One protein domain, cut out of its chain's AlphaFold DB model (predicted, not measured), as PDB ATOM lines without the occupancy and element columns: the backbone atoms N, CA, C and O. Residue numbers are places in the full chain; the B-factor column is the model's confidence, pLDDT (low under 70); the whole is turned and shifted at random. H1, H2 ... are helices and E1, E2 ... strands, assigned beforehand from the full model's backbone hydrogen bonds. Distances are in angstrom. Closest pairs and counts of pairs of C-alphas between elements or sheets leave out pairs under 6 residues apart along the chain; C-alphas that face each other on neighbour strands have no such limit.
ATOM      1  N   ASN A   8      27.779 -86.562  27.451       89.38
ATOM      2  CA  ASN A   8      26.347 -86.599  27.751       89.38
ATOM      3  C   ASN A   8      25.565 -85.521  26.987       89.38
ATOM      4  O   ASN A   8      24.668 -85.854  26.223       89.38
ATOM      5  N   CYS A   9      25.973 -84.254  27.088       91.38
ATOM      6  CA  CYS A   9      25.310 -83.131  26.428       91.38
ATOM      7  C   CYS A   9      25.280 -83.295  24.900       91.38
ATOM      8  O   CYS A   9      24.277 -82.985  24.254       91.38
ATOM      9  N   LEU A  10      26.359 -83.826  24.315       91.94
ATOM     10  CA  LEU A  10      26.421 -84.118  22.884       91.94
ATOM     11  C   LEU A  10      25.362 -85.151  22.474       91.94
ATOM     12  O   LEU A  10      24.635 -84.931  21.506       91.94
ATOM     13  N   VAL A  11      25.270 -86.265  23.199       91.06
ATOM     14  CA  VAL A  11      24.324 -87.341  22.873       91.06
ATOM     15  C   VAL A  11      22.885 -86.945  23.192       91.06
ATOM     16  O   VAL A  11      21.989 -87.204  22.389       91.06
ATOM     17  N   ASP A  12      22.663 -86.201  24.271       89.88
ATOM     18  CA  ASP A  12      21.366 -85.601  24.577       89.88
ATOM     19  C   ASP A  12      20.918 -84.659  23.456       89.88
ATOM     20  O   ASP A  12      19.758 -84.689  23.045       89.88
ATOM     21  N   SER A  13      21.836 -83.880  22.883       92.44
ATOM     22  CA  SER A  13      21.533 -83.011  21.739       92.44
ATOM     23  C   SER A  13      21.165 -83.811  20.486       92.44
ATOM     24  O   SER A  13      20.286 -83.398  19.733       92.44
ATOM     25  N   MET A  14      21.766 -84.989  20.276       91.81
ATOM     26  CA  MET A  14      21.377 -85.889  19.180       91.81
ATOM     27  C   MET A  14      19.943 -86.419  19.342       91.81
ATOM     28  O   MET A  14      19.278 -86.662  18.338       91.81
ATOM     29  N   SER A  15      19.426 -86.521  20.576       89.69
ATOM     30  CA  SER A  15      18.025 -86.903  20.837       89.69
ATOM     31  C   SER A  15      16.990 -85.870  20.398       89.69
ATOM     32  O   SER A  15      15.793 -86.150  20.408       89.69
ATOM     33  N   ALA A  16      17.420 -84.659  20.034       91.56
ATOM     34  CA  ALA A  16      16.538 -83.631  19.495       91.56
ATOM     35  C   ALA A  16      16.119 -83.862  18.040       91.56
ATOM     36  O   ALA A  16      15.273 -83.122  17.547       91.56
ATOM     37  N   TYR A  17      16.682 -84.869  17.373       93.62
ATOM     38  CA  TYR A  17      16.383 -85.194  15.986       93.62
ATOM     39  C   TYR A  17      15.615 -86.508  15.883       93.62
ATOM     40  O   TYR A  17      15.935 -87.474  16.571       93.62
ATOM     41  N   ASP A  18      14.666 -86.577  14.949       93.88
ATOM     42  CA  ASP A  18      13.898 -87.801  14.682       93.88
ATOM     43  C   ASP A  18      14.754 -88.900  14.035       93.88
ATOM     44  O   ASP A  18      14.449 -90.090  14.137       93.88
ATOM     45  N   VAL A  19      15.827 -88.513  13.338       94.94
ATOM     46  CA  VAL A  19      16.730 -89.426  12.631       94.94
ATOM     47  C   VAL A  19      18.178 -89.009  12.850       94.94
ATOM     48  O   VAL A  19      18.548 -87.863  12.595       94.94
ATOM     49  N   VAL A  20      19.016 -89.966  13.247       94.94
ATOM     50  CA  VAL A  20      20.469 -89.802  13.371       94.94
ATOM     51  C   VAL A  20      21.161 -90.782  12.427       94.94
ATOM     52  O   VAL A  20      20.961 -91.997  12.492       94.94
ATOM     53  N   GLY A  21      21.960 -90.237  11.509       95.44
ATOM     54  CA  GLY A  21      22.617 -90.997  10.456       95.44
ATOM     55  C   GLY A  21      24.115 -91.175  10.665       95.44
ATOM     56  O   GLY A  21      24.824 -90.212  10.946       95.44
ATOM     57  N   PHE A  22      24.603 -92.397  10.456       96.56
ATOM     58  CA  PHE A  22      26.013 -92.765  10.598       96.56
ATOM     59  C   PHE A  22      26.619 -93.237   9.275       96.56
ATOM     60  O   PHE A  22      25.912 -93.764   8.418       96.56
ATOM     61  N   GLN A  23      27.935 -93.081   9.104       96.69
ATOM     62  CA  GLN A  23      28.619 -93.508   7.876       96.69
ATOM     63  C   GLN A  23      28.828 -95.024   7.824       96.69
ATOM     64  O   GLN A  23      28.721 -95.621   6.755       96.69
ATOM     65  N   THR A  24      29.097 -95.658   8.969       96.81
ATOM     66  CA  THR A  24      29.359 -97.099   9.044       96.81
ATOM     67  C   THR A  24      28.521 -97.793  10.116       96.81
ATOM     68  O   THR A  24      28.052 -97.181  11.077       96.81
ATOM     69  N   SER A  25      28.378 -99.114   9.991       96.06
ATOM     70  CA  SER A  25      27.757 -99.944  11.031       96.06
ATOM     71  C   SER A  25      28.540 -99.930  12.346       96.06
ATOM     72  O   SER A  25      27.946-100.137  13.399       96.06
ATOM     73  N   SER A  26      29.854 -99.681  12.297       96.69
ATOM     74  CA  SER A  26      30.691 -99.566  13.495       96.69
ATOM     75  C   SER A  26      30.381 -98.289  14.272       96.69
ATOM     76  O   SER A  26      30.283 -98.330  15.497       96.69
ATOM     77  N   ASP A  27      30.178 -97.173  13.568       95.56
ATOM     78  CA  ASP A  27      29.797 -95.898  14.187       95.56
ATOM     79  C   ASP A  27      28.408 -96.008  14.825       95.56
ATOM     80  O   ASP A  27      28.225 -95.624  15.979       95.56
ATOM     81  N   LEU A  28      27.453 -96.612  14.103       95.31
ATOM     82  CA  LEU A  28      26.115 -96.885  14.627       95.31
ATOM     83  C   LEU A  28      26.186 -97.768  15.876       95.31
ATOM     84  O   LEU A  28      25.586 -97.431  16.889       95.31
ATOM     85  N   ARG A  29      26.935 -98.876  15.830       94.31
ATOM     86  CA  ARG A  29      27.103 -99.757  16.992       94.31
ATOM     87  C   ARG A  29      27.686 -98.998  18.182       94.31
ATOM     88  O   ARG A  29      27.122 -99.069  19.261       94.31
ATOM     89  N   SER A  30      28.736 -98.210  17.958       93.56
ATOM     90  CA  SER A  30      29.367 -97.406  19.011       93.56
ATOM     91  C   SER A  30      28.384 -96.423  19.657       93.56
ATOM     92  O   SER A  30      28.437 -96.198  20.863       93.56
ATOM     93  N   PHE A  31      27.478 -95.843  18.866       93.94
ATOM     94  CA  PHE A  31      26.415 -94.979  19.371       93.94
ATOM     95  C   PHE A  31      25.362 -95.753  20.177       93.94
ATOM     96  O   PHE A  31      25.013 -95.328  21.273       93.94
ATOM     97  N   LEU A  32      24.877 -96.891  19.676       93.19
ATOM     98  CA  LEU A  32      23.880 -97.708  20.380       93.19
ATOM     99  C   LEU A  32      24.429 -98.283  21.695       93.19
ATOM    100  O   LEU A  32      23.733 -98.277  22.712       93.19
ATOM    101  N   ASP A  33      25.688 -98.721  21.696       92.75
ATOM    102  CA  ASP A  33      26.384 -99.192  22.895       92.75
ATOM    103  C   ASP A  33      26.470 -98.070  23.934       92.75
ATOM    104  O   ASP A  33      26.150 -98.275  25.101       92.75
ATOM    105  N   TYR A  34      26.807 -96.853  23.503       93.00
ATOM    106  CA  TYR A  34      26.832 -95.693  24.387       93.00
ATOM    107  C   TYR A  34      25.437 -95.352  24.942       93.00
ATOM    108  O   TYR A  34      25.287 -95.111  26.136       93.00
ATOM    109  N   VAL A  35      24.397 -95.361  24.102       92.56
ATOM    110  CA  VAL A  35      23.025 -95.057  24.539       92.56
ATOM    111  C   VAL A  35      22.545 -96.045  25.606       92.56
ATOM    112  O   VAL A  35      21.942 -95.628  26.595       92.56
ATOM    113  N   THR A  36      22.818 -97.337  25.409       91.88
ATOM    114  CA  THR A  36      22.373 -98.408  26.316       91.88
ATOM    115  C   THR A  36      23.171 -98.470  27.615       91.88
ATOM    116  O   THR A  36      22.591 -98.757  28.658       91.88
ATOM    117  N   GLN A  37      24.478 -98.203  27.567       90.75
ATOM    118  CA  GLN A  37      25.364 -98.355  28.727       90.75
ATOM    119  C   GLN A  37      25.491 -97.071  29.554       90.75
ATOM    120  O   GLN A  37      25.570 -97.150  30.775       90.75
ATOM    121  N   GLU A  38      25.474 -95.900  28.913       89.44
ATOM    122  CA  GLU A  38      25.843 -94.631  29.560       89.44
ATOM    123  C   GLU A  38      24.664 -93.661  29.693       89.44
ATOM    124  O   GLU A  38      24.507 -93.007  30.720       89.44
ATOM    125  N   SER A  39      23.804 -93.564  28.672       84.50
ATOM    126  CA  SER A  39      22.655 -92.642  28.688       84.50
ATOM    127  C   SER A  39      21.380 -93.240  29.293       84.50
ATOM    128  O   SER A  39      20.379 -92.537  29.412       84.50
ATOM    129  N   GLY A  40      21.376 -94.533  29.640       84.62
ATOM    130  CA  GLY A  40      20.189 -95.230  30.152       84.62
ATOM    131  C   GLY A  40      19.038 -95.333  29.142       84.62
ATOM    132  O   GLY A  40      17.890 -95.552  29.530       84.62
ATOM    133  N   GLY A  41      19.325 -95.144  27.850       88.88
ATOM    134  CA  GLY A  41      18.351 -95.277  26.777       88.88
ATOM    135  C   GLY A  41      18.101 -96.738  26.400       88.88
ATOM    136  O   GLY A  41      18.913 -97.623  26.662       88.88
ATOM    137  N   GLN A  42      16.971 -96.997  25.750       91.62
ATOM    138  CA  GLN A  42      16.612 -98.322  25.243       91.62
ATOM    139  C   GLN A  42      16.657 -98.343  23.722       91.62
ATOM    140  O   GLN A  42      16.340 -97.353  23.065       91.62
ATOM    141  N   VAL A  43      17.031 -99.483  23.152       91.75
ATOM    142  CA  VAL A  43      17.089 -99.681  21.703       91.75
ATOM    143  C   VAL A  43      16.242-100.894  21.356       91.75
ATOM    144  O   VAL A  43      16.433-101.964  21.931       91.75
ATOM    145  N   ASP A  44      15.293-100.733  20.437       89.19
ATOM    146  CA  ASP A  44      14.489-101.853  19.955       89.19
ATOM    147  C   ASP A  44      15.223-102.672  18.874       89.19
ATOM    148  O   ASP A  44      16.243-102.270  18.310       89.19
ATOM    149  N   ALA A  45      14.661-103.832  18.520       80.56
ATOM    150  CA  ALA A  45      15.212-104.701  17.477       80.56
ATOM    151  C   ALA A  45      15.197-104.081  16.059       80.56
ATOM    152  O   ALA A  45      15.793-104.640  15.139       80.56
ATOM    153  N   LYS A  46      14.503-102.955  15.859       78.56
ATOM    154  CA  LYS A  46      14.370-102.239  14.580       78.56
ATOM    155  C   LYS A  46      15.326-101.040  14.474       78.56
ATOM    156  O   LYS A  46      15.341-100.390  13.427       78.56
ATOM    157  N   GLY A  47      16.128-100.762  15.507       80.62
ATOM    158  CA  GLY A  47      17.050 -99.622  15.557       80.62
ATOM    159  C   GLY A  47      16.394 -98.304  15.985       80.62
ATOM    160  O   GLY A  47      16.955 -97.230  15.756       80.62
ATOM    161  N   THR A  48      15.205 -98.370  16.584       91.75
ATOM    162  CA  THR A  48      14.560 -97.237  17.251       91.75
ATOM    163  C   THR A  48      15.180 -97.058  18.628       91.75
ATOM    164  O   THR A  48      15.273 -98.006  19.408       91.75
ATOM    165  N   VAL A  49      15.590 -95.835  18.927       94.31
ATOM    166  CA  VAL A  49      16.239 -95.446  20.173       94.31
ATOM    167  C   VAL A  49      15.266 -94.615  21.008       94.31
ATOM    168  O   VAL A  49      14.708 -93.632  20.525       94.31
ATOM    169  N   PHE A  50      15.092 -95.006  22.267       92.44
ATOM    170  CA  PHE A  50      14.289 -94.331  23.282       92.44
ATOM    171  C   PHE A  50      15.226 -93.723  24.322       92.44
ATOM    172  O   PHE A  50      15.893 -94.450  25.057       92.44
ATOM    173  N   MET A  51      15.299 -92.398  24.389       89.56
ATOM    174  CA  MET A  51      16.222 -91.696  25.285       89.56
ATOM    175  C   MET A  51      15.627 -90.349  25.694       89.56
ATOM    176  O   MET A  51      15.067 -89.647  24.857       89.56
ATOM    177  N   ASN A  52      15.726 -89.985  26.977       83.06
ATOM    178  CA  ASN A  52      15.232 -88.708  27.519       83.06
ATOM    179  C   ASN A  52      13.758 -88.398  27.177       83.06
ATOM    180  O   ASN A  52      13.401 -87.258  26.881       83.06
ATOM    181  N   GLY A  53      12.897 -89.423  27.167       85.31
ATOM    182  CA  GLY A  53      11.481 -89.285  26.800       85.31
ATOM    183  C   GLY A  53      11.232 -89.000  25.313       85.31
ATOM    184  O   GLY A  53      10.111 -88.666  24.937       85.31
ATOM    185  N   ARG A  54      12.258 -89.125  24.466       90.00
ATOM    186  CA  ARG A  54      12.200 -88.933  23.014       90.00
ATOM    187  C   ARG A  54      12.465 -90.239  22.283       90.00
ATOM    188  O   ARG A  54      13.065 -91.168  22.826       90.00
ATOM    189  N   VAL A  55      12.006 -90.284  21.038       93.56
ATOM    190  CA  VAL A  55      12.153 -91.429  20.141       93.56
ATOM    191  C   VAL A  55      12.875 -90.959  18.890       93.56
ATOM    192  O   VAL A  55      12.438 -90.002  18.260       93.56
ATOM    193  N   LEU A  56      13.965 -91.631  18.531       94.81
ATOM    194  CA  LEU A  56      14.727 -91.344  17.316       94.81
ATOM    195  C   LEU A  56      15.078 -92.632  16.576       94.81
ATOM    196  O   LEU A  56      15.196 -93.705  17.165       94.81
ATOM    197  N   LYS A  57      15.287 -92.526  15.268       94.94
ATOM    198  CA  LYS A  57      15.766 -93.623  14.429       94.94
ATOM    199  C   LYS A  57      17.256 -93.462  14.156       94.94
ATOM    200  O   LYS A  57      17.665 -92.486  13.531       94.94
ATOM    201  N   ALA A  58      18.057 -94.443  14.557       94.69
ATOM    202  CA  ALA A  58      19.488 -94.470  14.272       94.69
ATOM    203  C   ALA A  58      19.785 -95.488  13.164       94.69
ATOM    204  O   ALA A  58      19.415 -96.657  13.269       94.69
ATOM    205  N   ALA A  59      20.430 -95.059  12.078       95.00
ATOM    206  CA  ALA A  59      20.723 -95.945  10.951       95.00
ATOM    207  C   ALA A  59      21.985 -95.539  10.181       95.00
ATOM    208  O   ALA A  59      22.525 -94.443  10.345       95.00
ATOM    209  N   VAL A  60      22.462 -96.450   9.330       97.00
ATOM    210  CA  VAL A  60      23.616 -96.212   8.457       97.00
ATOM    211  C   VAL A  60      23.150 -95.582   7.148       97.00
ATOM    212  O   VAL A  60      22.362 -96.174   6.413       97.00
ATOM    213  N   PHE A  61      23.690 -94.406   6.842       95.62
ATOM    214  CA  PHE A  61      23.509 -93.691   5.584       95.62
ATOM    215  C   PHE A  61      24.885 -93.282   5.057       95.62
ATOM    216  O   PHE A  61      25.355 -92.164   5.277       95.62
TER     217      PHE A  61
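This is residues 8 to 61 of the 242 residues of a protein of Rhodospirillaceae bacterium (UniProt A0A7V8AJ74). A small three-stranded sheet, E1, E3 and E2, has the long helix H2 packed over one face, making two layers, while short H1 only grazes the sheet. The 54 printed residues hold H1, E1, H2, E2 and E3 along the chain; the sheet and the class are mixed. The whole is compact, with a radius of gyration of the C-alphas of 9.8 A and spans of 25 by 22 by 21 A.

H1, residues 8 to 14, begins at C-alpha 8 (26.347, -86.599, 27.751). E1 is residues 19 to 22, H2 residues 25 to 37, 17.9 A long, and E2 residues 48 to 51. E3, residues 54 to 60, 19.9 A long, ends at C-alpha 60 (23.616, -96.212, 8.457).

E1 and E3 are parallel; N 20 and O 57 are 2.9 A apart. E2 and E3 form an antiparallel hairpin; N 49 and O 56 are 2.8 A apart. H2 runs along the strands at a height over the sheet of 9.1 A; its closest C-alpha pair with E3 is Ser 25 and Val 60, 6.1 A. In H1 and H2 every O i to N i+4 pair is within hydrogen-bond range.

The farthest C-alphas, of Thr 24 and Gly 53, are 26.4 A apart. The printed part has no cut and no long link; no printed residue is under 70 in pLDDT.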